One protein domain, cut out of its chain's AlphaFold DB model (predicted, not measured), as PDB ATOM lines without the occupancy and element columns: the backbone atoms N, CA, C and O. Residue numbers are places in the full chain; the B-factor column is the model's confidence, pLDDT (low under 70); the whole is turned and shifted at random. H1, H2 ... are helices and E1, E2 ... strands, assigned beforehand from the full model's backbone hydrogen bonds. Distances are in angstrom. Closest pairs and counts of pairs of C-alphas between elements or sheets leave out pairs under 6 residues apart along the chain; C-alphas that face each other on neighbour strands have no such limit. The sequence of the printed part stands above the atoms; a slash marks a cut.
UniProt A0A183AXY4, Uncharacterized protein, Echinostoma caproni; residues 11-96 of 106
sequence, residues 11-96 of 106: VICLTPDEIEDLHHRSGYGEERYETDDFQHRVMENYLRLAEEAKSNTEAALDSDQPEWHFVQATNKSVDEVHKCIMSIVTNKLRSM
ATOM      1  N   VAL A  11       3.639  -6.383  23.395       95.19
ATOM      2  CA  VAL A  11       3.328  -7.414  22.399       95.19
ATOM      3  C   VAL A  11       2.323  -6.842  21.407       95.19
ATOM      4  O   VAL A  11       1.263  -6.354  21.791       95.19
ATOM      5  N   ILE A  12       2.651  -6.897  20.117       96.81
ATOM      6  CA  ILE A  12       1.790  -6.396  19.041       96.81
ATOM      7  C   ILE A  12       1.370  -7.577  18.168       96.81
ATOM      8  O   ILE A  12       2.175  -8.140  17.429       96.81
ATOM      9  N   CYS A  13       0.096  -7.945  18.250       96.25
ATOM     10  CA  CYS A  13      -0.517  -8.992  17.448       96.25
ATOM     11  C   CYS A  13      -1.127  -8.381  16.184       96.25
ATOM     12  O   CYS A  13      -2.077  -7.604  16.266       96.25
ATOM     13  N   LEU A  14      -0.602  -8.739  15.012       95.38
ATOM     14  CA  LEU A  14      -1.192  -8.349  13.731       95.38
ATOM     15  C   LEU A  14      -2.288  -9.344  13.360       95.38
ATOM     16  O   LEU A  14      -1.997 -10.513  13.104       95.38
ATOM     17  N   THR A  15      -3.536  -8.891  13.331       93.44
ATOM     18  CA  THR A  15      -4.692  -9.758  13.081       93.44
ATOM     19  C   THR A  15      -5.267  -9.509  11.691       93.44
ATOM     20  O   THR A  15      -5.181  -8.387  11.179       93.44
ATOM     21  N   PRO A  16      -5.863 -10.523  11.047       91.44
ATOM     22  CA  PRO A  16      -6.789 -10.251   9.959       91.44
ATOM     23  C   PRO A  16      -8.081  -9.598  10.501       91.44
ATOM     24  O   PRO A  16      -8.227  -9.445  11.718       91.44
ATOM     25  N   ASP A  17      -8.976  -9.166   9.611       89.00
ATOM     26  CA  ASP A  17     -10.345  -8.776   9.982       89.00
ATOM     27  C   ASP A  17     -11.178 -10.044  10.224       89.00
ATOM     28  O   ASP A  17     -11.754 -10.229  11.293       89.00
ATOM     29  N   GLU A  18     -11.106 -10.973   9.268       89.81
ATOM     30  CA  GLU A  18     -11.721 -12.303   9.305       89.81
ATOM     31  C   GLU A  18     -10.666 -13.379   8.980       89.81
ATOM     32  O   GLU A  18      -9.697 -13.109   8.270       89.81
ATOM     33  N   ILE A  19     -10.793 -14.610   9.492       88.69
ATOM     34  CA  ILE A  19      -9.782 -15.665   9.246       88.69
ATOM     35  C   ILE A  19      -9.667 -15.987   7.749       88.69
ATOM     36  O   ILE A  19      -8.575 -16.248   7.245       88.69
ATOM     37  N   GLU A  20     -10.771 -15.864   7.025       88.75
ATOM     38  CA  GLU A  20     -10.906 -16.017   5.582       88.75
ATOM     39  C   GLU A  20     -10.014 -15.037   4.800       88.75
ATOM     40  O   GLU A  20      -9.557 -15.346   3.697       88.75
ATOM     41  N   ASP A  21      -9.667 -13.880   5.376       87.44
ATOM     42  CA  ASP A  21      -8.739 -12.933   4.750       87.44
ATOM     43  C   ASP A  21      -7.350 -13.539   4.527       87.44
ATOM     44  O   ASP A  21      -6.615 -13.106   3.631       87.44
ATOM     45  N   LEU A  22      -6.965 -14.531   5.339       86.00
ATOM     46  CA  LEU A  22      -5.669 -15.192   5.233       86.00
ATOM     47  C   LEU A  22      -5.520 -15.940   3.902       86.00
ATOM     48  O   LEU A  22      -4.401 -16.040   3.405       86.00
ATOM     49  N   HIS A  23      -6.623 -16.360   3.270       86.44
ATOM     50  CA  HIS A  23      -6.619 -17.083   1.988       86.44
ATOM     51  C   HIS A  23      -6.097 -16.230   0.832       86.44
ATOM     52  O   HIS A  23      -5.568 -16.750  -0.147       86.44
ATOM     53  N   HIS A  24      -6.224 -14.907   0.940       83.19
ATOM     54  CA  HIS A  24      -5.731 -13.973  -0.071       83.19
ATOM     55  C   HIS A  24      -4.211 -13.780  -0.008       83.19
ATOM     56  O   HIS A  24      -3.627 -13.139  -0.888       83.19
ATOM     57  N   ARG A  25      -3.547 -14.307   1.030       83.44
ATOM     58  CA  ARG A  25      -2.091 -14.275   1.143       83.44
ATOM     59  C   ARG A  25      -1.500 -15.379   0.277       83.44
ATOM     60  O   ARG A  25      -1.932 -16.528   0.313       83.44
ATOM     61  N   SER A  26      -0.488 -15.020  -0.504       83.94
ATOM     62  CA  SER A  26       0.223 -15.979  -1.349       83.94
ATOM     63  C   SER A  26       0.775 -17.127  -0.500       83.94
ATOM     64  O   SER A  26       1.544 -16.870   0.423       83.94
ATOM     65  N   GLY A  27       0.421 -18.365  -0.851       85.50
ATOM     66  CA  GLY A  27       0.932 -19.579  -0.209       85.50
ATOM     67  C   GLY A  27       0.134 -20.081   0.998       85.50
ATOM     68  O   GLY A  27       0.532 -21.089   1.567       85.50
ATOM     69  N   TYR A  28      -0.983 -19.443   1.380       87.19
ATOM     70  CA  TYR A  28      -1.804 -19.945   2.488       87.19
ATOM     71  C   TYR A  28      -2.361 -21.345   2.187       87.19
ATOM     72  O   TYR A  28      -3.033 -21.559   1.175       87.19
ATOM     73  N   GLY A  29      -2.094 -22.286   3.091       89.38
ATOM     74  CA  GLY A  29      -2.488 -23.692   2.995       89.38
ATOM     75  C   GLY A  29      -1.347 -24.615   2.559       89.38
ATOM     76  O   GLY A  29      -1.548 -25.830   2.491       89.38
ATOM     77  N   GLU A  30      -0.159 -24.074   2.273       92.44
ATOM     78  CA  GLU A  30       1.032 -24.867   1.949       92.44
ATOM     79  C   GLU A  30       1.744 -25.372   3.214       92.44
ATOM     80  O   GLU A  30       2.376 -26.435   3.191       92.44
ATOM     81  N   GLU A  31       1.611 -24.661   4.340       92.94
ATOM     82  CA  GLU A  31       2.185 -25.072   5.620       92.94
ATOM     83  C   GLU A  31       1.196 -25.828   6.524       92.94
ATOM     84  O   GLU A  31      -0.023 -25.686   6.467       92.94
ATOM     85  N   ARG A  32       1.744 -26.633   7.448       93.50
ATOM     86  CA  ARG A  32       0.990 -27.552   8.327       93.50
ATOM     87  C   ARG A  32      -0.150 -26.892   9.114       93.50
ATOM     88  O   ARG A  32      -1.119 -27.572   9.446       93.50
ATOM     89  N   TYR A  33       0.017 -25.631   9.498       92.44
ATOM     90  CA  TYR A  33      -0.883 -24.928  10.416       92.44
ATOM     91  C   TYR A  33      -1.796 -23.918   9.720       92.44
ATOM     92  O   TYR A  33      -2.586 -23.257  10.388       92.44
ATOM     93  N   GLU A  34      -1.724 -23.804   8.398       90.69
ATOM     94  CA  GLU A  34      -2.507 -22.853   7.607       90.69
ATOM     95  C   GLU A  34      -3.878 -23.438   7.248       90.69
ATOM     96  O   GLU A  34      -4.227 -23.631   6.088       90.69
ATOM     97  N   THR A  35      -4.649 -23.777   8.281       92.25
ATOM     98  CA  THR A  35      -6.045 -24.201   8.147       92.25
ATOM     99  C   THR A  35      -6.936 -23.342   9.025       92.25
ATOM    100  O   THR A  35      -6.551 -22.976  10.137       92.25
ATOM    101  N   ASP A  36      -8.146 -23.047   8.558       91.81
ATOM    102  CA  ASP A  36      -9.028 -22.069   9.209       91.81
ATOM    103  C   ASP A  36      -9.392 -22.478  10.636       91.81
ATOM    104  O   ASP A  36      -9.284 -21.677  11.561       91.81
ATOM    105  N   ASP A  37      -9.726 -23.751  10.849       94.00
ATOM    106  CA  ASP A  37     -10.005 -24.300  12.179       94.00
ATOM    107  C   ASP A  37      -8.813 -24.135  13.133       94.00
ATOM    108  O   ASP A  37      -8.978 -23.875  14.329       94.00
ATOM    109  N   PHE A  38      -7.590 -24.309  12.624       94.69
ATOM    110  CA  PHE A  38      -6.391 -24.155  13.437       94.69
ATOM    111  C   PHE A  38      -6.109 -22.679  13.719       94.69
ATOM    112  O   PHE A  38      -5.839 -22.328  14.867       94.69
ATOM    113  N   GLN A  39      -6.233 -21.813  12.714       94.19
ATOM    114  CA  GLN A  39      -6.023 -20.372  12.851       94.19
ATOM    115  C   GLN A  39      -7.043 -19.727  13.802       94.19
ATOM    116  O   GLN A  39      -6.650 -18.912  14.637       94.19
ATOM    117  N   HIS A  40      -8.308 -20.164  13.790       93.94
ATOM    118  CA  HIS A  40      -9.309 -19.763  14.788       93.94
ATOM    119  C   HIS A  40      -8.849 -20.082  16.214       93.94
ATOM    120  O   HIS A  40      -8.790 -19.201  17.073       93.94
ATOM    121  N   ARG A  41      -8.431 -21.328  16.462       95.81
ATOM    122  CA  ARG A  41      -7.947 -21.759  17.784       95.81
ATOM    123  C   ARG A  41      -6.675 -21.030  18.203       95.81
ATOM    124  O   ARG A  41      -6.456 -20.796  19.391       95.81
ATOM    125  N   VAL A  42      -5.805 -20.696  17.252       94.56
ATOM    126  CA  VAL A  42      -4.618 -19.876  17.513       94.56
ATOM    127  C   VAL A  42      -5.049 -18.487  17.981       94.56
ATOM    128  O   VAL A  42      -4.587 -18.052  19.036       94.56
ATOM    129  N   MET A  43      -5.979 -17.831  17.281       93.75
ATOM    130  CA  MET A  43      -6.495 -16.512  17.665       93.75
ATOM    131  C   MET A  43      -7.116 -16.517  19.069       93.75
ATOM    132  O   MET A  43      -6.777 -15.672  19.898       93.75
ATOM    133  N   GLU A  44      -7.952 -17.510  19.381       95.06
ATOM    134  CA  GLU A  44      -8.536 -17.686  20.719       95.06
ATOM    135  C   GLU A  44      -7.462 -17.805  21.808       95.06
ATOM    136  O   GLU A  44      -7.587 -17.227  22.890       95.06
ATOM    137  N   ASN A  45      -6.371 -18.523  21.527       96.00
ATOM    138  CA  ASN A  45      -5.265 -18.648  22.470       96.00
ATOM    139  C   ASN A  45      -4.502 -17.336  22.658       96.00
ATOM    140  O   ASN A  45      -4.148 -17.025  23.792       96.00
ATOM    141  N   TYR A  46      -4.273 -16.558  21.600       94.81
ATOM    142  CA  TYR A  46      -3.651 -15.235  21.722       94.81
ATOM    143  C   TYR A  46      -4.501 -14.285  22.575       94.81
ATOM    144  O   TYR A  46      -3.965 -13.611  23.455       94.81
ATOM    145  N   LEU A  47      -5.823 -14.284  22.382       93.94
ATOM    146  CA  LEU A  47      -6.751 -13.504  23.205       93.94
ATOM    147  C   LEU A  47      -6.709 -13.941  24.674       93.94
ATOM    148  O   LEU A  47      -6.590 -13.101  25.566       93.94
ATOM    149  N   ARG A  48      -6.735 -15.254  24.931       94.69
ATOM    150  CA  ARG A  48      -6.629 -15.808  26.287       94.69
ATOM    151  C   ARG A  48      -5.312 -15.418  26.964       94.69
ATOM    152  O   ARG A  48      -5.329 -15.014  28.119       94.69
ATOM    153  N   LEU A  49      -4.183 -15.516  26.259       92.06
ATOM    154  CA  LEU A  49      -2.864 -15.151  26.795       92.06
ATOM    155  C   LEU A  49      -2.778 -13.660  27.147       92.06
ATOM    156  O   LEU A  49      -2.227 -13.315  28.192       92.06
ATOM    157  N   ALA A  50      -3.344 -12.791  26.308       91.75
ATOM    158  CA  ALA A  50      -3.409 -11.359  26.583       91.75
ATOM    159  C   ALA A  50      -4.258 -11.051  27.830       91.75
ATOM    160  O   ALA A  50      -3.888 -10.198  28.634       91.75
ATOM    161  N   GLU A  51      -5.375 -11.758  28.018       90.62
ATOM    162  CA  GLU A  51      -6.244 -11.585  29.186       90.62
ATOM    163  C   GLU A  51      -5.609 -12.114  30.481       90.62
ATOM    164  O   GLU A  51      -5.662 -11.460  31.524       90.62
ATOM    165  N   GLU A  52      -4.939 -13.264  30.414       88.12
ATOM    166  CA  GLU A  52      -4.174 -13.815  31.535       88.12
ATOM    167  C   GLU A  52      -3.055 -12.859  31.977       88.12
ATOM    168  O   GLU A  52      -2.861 -12.657  33.177       88.12
ATOM    169  N   ALA A  53      -2.355 -12.219  31.030       83.62
ATOM    170  CA  ALA A  53      -1.336 -11.214  31.337       83.62
ATOM    171  C   ALA A  53      -1.924 -10.004  32.089       83.62
ATOM    172  O   ALA A  53      -1.353  -9.547  33.083       83.62
ATOM    173  N   LYS A  54      -3.111  -9.527  31.686       81.19
ATOM    174  CA  LYS A  54      -3.816  -8.433  32.378       81.19
ATOM    175  C   LYS A  54      -4.270  -8.828  33.780       81.19
ATOM    176  O   LYS A  54      -3.988  -8.111  34.736       81.19
ATOM    177  N   SER A  55      -4.912  -9.986  33.922       75.94
ATOM    178  CA  SER A  55      -5.432 -10.470  35.209       75.94
ATOM    179  C   SER A  55      -4.318 -10.663  36.249       75.94
ATOM    180  O   SER A  55      -4.491 -10.356  37.428       75.94
ATOM    181  N   ASN A  56      -3.136 -11.113  35.814       66.06
ATOM    182  CA  ASN A  56      -1.959 -11.226  36.680       66.06
ATOM    183  C   ASN A  56      -1.415  -9.862  37.141       66.06
ATOM    184  O   ASN A  56      -0.755  -9.791  38.177       66.06
ATOM    185  N   THR A  57      -1.702  -8.789  36.402       58.41
ATOM    186  CA  THR A  57      -1.321  -7.412  36.751       58.41
ATOM    187  C   THR A  57      -2.209  -6.845  37.854       58.41
ATOM    188  O   THR A  57      -1.718  -6.226  38.789       58.41
ATOM    189  N   GLU A  58      -3.516  -7.112  37.826       58.97
ATOM    190  CA  GLU A  58      -4.429  -6.637  38.878       58.97
ATOM    191  C   GLU A  58      -4.168  -7.311  40.236       58.97
ATOM    192  O   GLU A  58      -4.344  -6.698  41.290       58.97
ATOM    193  N   ALA A  59      -3.715  -8.567  40.218       59.59
ATOM    194  CA  ALA A  59      -3.378  -9.325  41.421       59.59
ATOM    195  C   ALA A  59      -1.995  -8.974  42.005       59.59
ATOM    196  O   ALA A  59      -1.769  -9.150  43.205       59.59
ATOM    197  N   ALA A  60      -1.068  -8.487  41.178       57.03
ATOM    198  CA  ALA A  60       0.279  -8.106  41.573       57.03
ATOM    199  C   ALA A  60       0.447  -6.593  41.394       57.03
ATOM    200  O   ALA A  60       0.710  -6.132  40.292       57.03
ATOM    201  N   LEU A  61       0.339  -5.839  42.494       53.81
ATOM    202  CA  LEU A  61       0.414  -4.367  42.593       53.81
ATOM    203  C   LEU A  61       1.643  -3.681  41.940       53.81
ATOM    204  O   LEU A  61       1.786  -2.471  42.087       53.81
ATOM    205  N   ASP A  62       2.531  -4.419  41.268       53.38
ATOM    206  CA  ASP A  62       3.789  -3.917  40.707       53.38
ATOM    207  C   ASP A  62       4.348  -4.792  39.556       53.38
ATOM    208  O   ASP A  62       5.562  -4.860  39.369       53.38
ATOM    209  N   SER A  63       3.512  -5.545  38.818       55.97
ATOM    210  CA  SER A  63       4.035  -6.393  37.731       55.97
ATOM    211  C   SER A  63       4.155  -5.636  36.402       55.97
ATOM    212  O   SER A  63       3.190  -5.092  35.869       55.97
ATOM    213  N   ASP A  64       5.376  -5.624  35.863       65.06
ATOM    214  CA  ASP A  64       5.758  -5.016  34.582       65.06
ATOM    215  C   ASP A  64       5.376  -5.952  33.415       65.06
ATOM    216  O   ASP A  64       6.210  -6.385  32.624       65.06
ATOM    217  N   GLN A  65       4.101  -6.358  33.374       73.44
ATOM    218  CA  GLN A  65       3.592  -7.268  32.348       73.44
ATOM    219  C   GLN A  65       3.528  -6.583  30.974       73.44
ATOM    220  O   GLN A  65       3.277  -5.374  30.894       73.44
ATOM    221  N   PRO A  66       3.689  -7.340  29.869       84.19
ATOM    222  CA  PRO A  66       3.605  -6.791  28.527       84.19
ATOM    223  C   PRO A  66       2.267  -6.114  28.273       84.19
ATOM    224  O   PRO A  66       1.202  -6.684  28.517       84.19
ATOM    225  N   GLU A  67       2.322  -4.937  27.658       90.19
ATOM    226  CA  GLU A  67       1.135  -4.313  27.085       90.19
ATOM    227  C   GLU A  67       0.785  -5.008  25.759       90.19
ATOM    228  O   GLU A  67       1.590  -5.030  24.826       90.19
ATOM    229  N   TRP A  68      -0.407  -5.604  25.673       94.31
ATOM    230  CA  TRP A  68      -0.871  -6.304  24.472       94.31
ATOM    231  C   TRP A  68      -1.707  -5.387  23.577       94.31
ATOM    232  O   TRP A  68      -2.732  -4.853  24.007       94.31
ATOM    233  N   HIS A  69      -1.328  -5.285  22.303       95.62
ATOM    234  CA  HIS A  69      -2.075  -4.558  21.277       95.62
ATOM    235  C   HIS A  69      -2.447  -5.475  20.118       95.62
ATOM    236  O   HIS A  69      -1.587  -6.130  19.534       95.62
ATOM    237  N   PHE A  70      -3.718  -5.454  19.730       95.50
ATOM    238  CA  PHE A  70      -4.206  -6.138  18.537       95.50
ATOM    239  C   PHE A  70      -4.402  -5.106  17.426       95.50
ATOM    240  O   PHE A  70      -5.165  -4.152  17.580       95.50
ATOM    241  N   VAL A  71      -3.680  -5.274  16.320       95.94
ATOM    242  CA  VAL A  71      -3.712  -4.375  15.163       95.94
ATOM    243  C   VAL A  71      -4.254  -5.149  13.970       95.94
ATOM    244  O   VAL A  71      -3.551  -5.953  13.361       95.94
ATOM    245  N   GLN A  72      -5.505  -4.865  13.620       93.31
ATOM    246  CA  GLN A  72      -6.132  -5.377  12.407       93.31
ATOM    247  C   GLN A  72      -5.384  -4.825  11.177       93.31
ATOM    248  O   GLN A  72      -5.182  -3.608  11.071       93.31
ATOM    249  N   ALA A  73      -4.941  -5.723  10.294       92.06
ATOM    250  CA  ALA A  73      -4.023  -5.439   9.190       92.06
ATOM    251  C   ALA A  73      -4.604  -5.694   7.782       92.06
ATOM    252  O   ALA A  73      -4.046  -5.182   6.811       92.06
ATOM    253  N   THR A  74      -5.700  -6.448   7.634       90.38
ATOM    254  CA  THR A  74      -6.415  -6.579   6.345       90.38
ATOM    255  C   THR A  74      -6.931  -5.214   5.878       90.38
ATOM    256  O   THR A  74      -7.292  -4.370   6.696       90.38
ATOM    257  N   ASN A  75      -7.000  -4.994   4.563       89.06
ATOM    258  CA  ASN A  75      -7.535  -3.772   3.948       89.06
ATOM    259  C   ASN A  75      -6.782  -2.489   4.334       89.06
ATOM    260  O   ASN A  75      -7.282  -1.387   4.119       89.06
ATOM    261  N   LYS A  76      -5.562  -2.628   4.861       91.00
ATOM    262  CA  LYS A  76      -4.647  -1.525   5.141       91.00
ATOM    263  C   LYS A  76      -3.387  -1.677   4.316       91.00
ATOM    264  O   LYS A  76      -2.877  -2.777   4.105       91.00
ATOM    265  N   SER A  77      -2.860  -0.550   3.868       94.00
ATOM    266  CA  SER A  77      -1.525  -0.499   3.289       94.00
ATOM    267  C   SER A  77      -0.460  -0.781   4.352       94.00
ATOM    268  O   SER A  77      -0.657  -0.557   5.551       94.00
ATOM    269  N   VAL A  78       0.715  -1.216   3.895       94.44
ATOM    270  CA  VAL A  78       1.894  -1.402   4.754       94.44
ATOM    271  C   VAL A  78       2.208  -0.124   5.538       94.44
ATOM    272  O   VAL A  78       2.487  -0.198   6.731       94.44
ATOM    273  N   ASP A  79       2.088   1.048   4.908       97.94
ATOM    274  CA  ASP A  79       2.362   2.341   5.545       97.94
ATOM    275  C   ASP A  79       1.369   2.679   6.666       97.94
ATOM    276  O   ASP A  79       1.752   3.270   7.678       97.94
ATOM    277  N   GLU A  80       0.094   2.320   6.517       97.12
ATOM    278  CA  GLU A  80      -0.923   2.541   7.553       97.12
ATOM    279  C   GLU A  80      -0.692   1.643   8.765       97.12
ATOM    280  O   GLU A  80      -0.713   2.122   9.903       97.12
ATOM    281  N   VAL A  81      -0.409   0.359   8.527       96.94
ATOM    282  CA  VAL A  81      -0.058  -0.585   9.597       96.94
ATOM    283  C   VAL A  81       1.234  -0.139  10.283       96.94
ATOM    284  O   VAL A  81       1.288  -0.078  11.511       96.94
ATOM    285  N   HIS A  82       2.245   0.272   9.513       97.81
ATOM    286  CA  HIS A  82       3.504   0.793  10.039       97.81
ATOM    287  C   HIS A  82       3.290   2.013  10.944       97.81
ATOM    288  O   HIS A  82       3.792   2.037  12.066       97.81
ATOM    289  N   LYS A  83       2.503   3.006  10.509       97.94
ATOM    290  CA  LYS A  83       2.177   4.185  11.332       97.94
ATOM    291  C   LYS A  83       1.480   3.800  12.638       97.94
ATOM    292  O   LYS A  83       1.791   4.379  13.679       97.94
ATOM    293  N   CYS A  84       0.572   2.825  12.598       97.25
ATOM    294  CA  CYS A  84      -0.109   2.318  13.789       97.25
ATOM    295  C   CYS A  84       0.881   1.684  14.779       97.25
ATOM    296  O   CYS A  84       0.923   2.086  15.945       97.25
ATOM    297  N   ILE A  85       1.744   0.781  14.299       97.75
ATOM    298  CA  ILE A  85       2.800   0.150  15.104       97.75
ATOM    299  C   ILE A  85       3.724   1.214  15.707       97.75
ATOM    300  O   ILE A  85       3.979   1.206  16.909       97.75
ATOM    301  N   MET A  86       4.187   2.172  14.900       97.94
ATOM    302  CA  MET A  86       5.083   3.230  15.369       97.94
ATOM    303  C   MET A  86       4.436   4.114  16.431       97.94
ATOM    304  O   MET A  86       5.123   4.542  17.359       97.94
ATOM    305  N   SER A  87       3.129   4.368  16.340       97.25
ATOM    306  CA  SER A  87       2.400   5.095  17.379       97.25
ATOM    307  C   SER A  87       2.404   4.334  18.707       97.25
ATOM    308  O   SER A  87       2.663   4.941  19.744       97.25
ATOM    309  N   ILE A  88       2.151   3.022  18.681       96.44
ATOM    310  CA  ILE A  88       2.171   2.160  19.873       96.44
ATOM    311  C   ILE A  88       3.567   2.174  20.507       96.44
ATOM    312  O   ILE A  88       3.724   2.534  21.673       96.44
ATOM    313  N   VAL A  89       4.594   1.878  19.706       95.75
ATOM    314  CA  VAL A  89       5.988   1.815  20.169       95.75
ATOM    315  C   VAL A  89       6.449   3.159  20.730       95.75
ATOM    316  O   VAL A  89       7.024   3.215  21.814       95.75
ATOM    317  N   THR A  90       6.163   4.265  20.037       95.88
ATOM    318  CA  THR A  90       6.562   5.607  20.497       95.88
ATOM    319  C   THR A  90       5.892   5.973  21.820       95.88
ATOM    320  O   THR A  90       6.522   6.605  22.668       95.88
ATOM    321  N   ASN A  91       4.632   5.582  22.022       93.75
ATOM    322  CA  ASN A  91       3.930   5.825  23.281       93.75
ATOM    323  C   ASN A  91       4.527   5.006  24.428       93.75
ATOM    324  O   ASN A  91       4.781   5.579  25.488       93.75
ATOM    325  N   LYS A  92       4.832   3.723  24.201       91.44
ATOM    326  CA  LYS A  92       5.490   2.876  25.205       91.44
ATOM    327  C   LYS A  92       6.865   3.424  25.584       91.44
ATOM    328  O   LYS A  92       7.141   3.630  26.758       91.44
ATOM    329  N   LEU A  93       7.697   3.779  24.604       91.25
ATOM    330  CA  LEU A  93       9.024   4.350  24.865       91.25
ATOM    331  C   LEU A  93       8.972   5.653  25.680       91.25
ATOM    332  O   LEU A  93       9.892   5.937  26.441       91.25
ATOM    333  N   ARG A  94       7.906   6.453  25.542       91.44
ATOM    334  CA  ARG A  94       7.707   7.678  26.335       91.44
ATOM    335  C   ARG A  94       7.240   7.409  27.764       91.44
ATOM    336  O   ARG A  94       7.504   8.238  28.630       91.44
ATOM    337  N   SER A  95       6.511   6.319  28.005       86.19
ATOM    338  CA  SER A  95       6.009   5.957  29.337       86.19
ATOM    339  C   SER A  95       7.015   5.146  30.155       86.19
ATOM    340  O   SER A  95       6.901   5.097  31.381       86.19
ATOM    341  N   MET A  96       8.018   4.552  29.501       83.50
ATOM    342  CA  MET A  96       9.099   3.831  30.167       83.50
ATOM    343  C   MET A  96       9.883   4.753  31.104       83.50
ATOM    344  O   MET A  96      10.457   5.766  30.701       83.50
TER     345      MET A  96
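AT A GLANCE: This is residues 11 to 96 of the 106 residues of an uncharacterized protein of Echinostoma caproni (UniProt A0A183AXY4). Two short parallel strands, E1 and E2, make a narrow ribbon in the middle, with the long helix H2 over one face and H3 over the other, both running back against the strands' direction. Short H1 packs beside the beginning of H2 at one end of this loose three-tier slab, and residues 25 to 32 stick out. The 86 printed residues, mostly helix by class, hold three named helices and two named strands in the order E1 H1 H2 E2 H3. The whole is loose, with a radius of gyration of the C-alphas of 15.5 A, and spans 44 by 29 by 18 A.

IN THESE COORDINATES: Find C-alpha 11 at (3.328, -7.414, 22.399), where E1, residues 11 to 15, begins its 12.5 A. E2, residues 67 to 72, covers 16.4 A. H2, residues 36 to 59, runs 35.1 A from C-alpha 36 at (-9.028, -22.069, 9.209). H1, residues 19 to 24, covers 10.3 A. H3, residues 78 to 95, runs 26.0 A to C-alpha 95 at (6.009, 5.957, 29.337).

HOW THE PARTS SIT: Begin at E1 and E2, parallel at 18 degrees, where N 13 and O 69 are 2.8 A apart, within hydrogen-bond range. E1, H1, H2 and E2 form a strand-helix-strand unit, parallel strands with helices between, and its crossover is right-handed. The closest C-alphas of H2 and E2, Ala 50 and Trp 68, are 6.0 A apart; those of E2 and H3, Val 71 and Val 81, 7.7 A. H1 touches residues 36 to 40 of H2, closest at the C-alphas of Ile 19 and Asp 36, 6.4 A. H2 and H3 are apart. In H2 and H3 every O i to N i+4 pair is within hydrogen-bond range; in H1 0 of 2 are, against 3 of 3 O i to N i+3 pairs.

THE WHOLE: The C-alphas farthest apart, Glu 30 and Leu 61, are 45.5 A apart. The printed part has no cut; the link from H1 to H2, 11 residues, is long. Look for low confidence, pLDDT under 70, at residues 56 to 64.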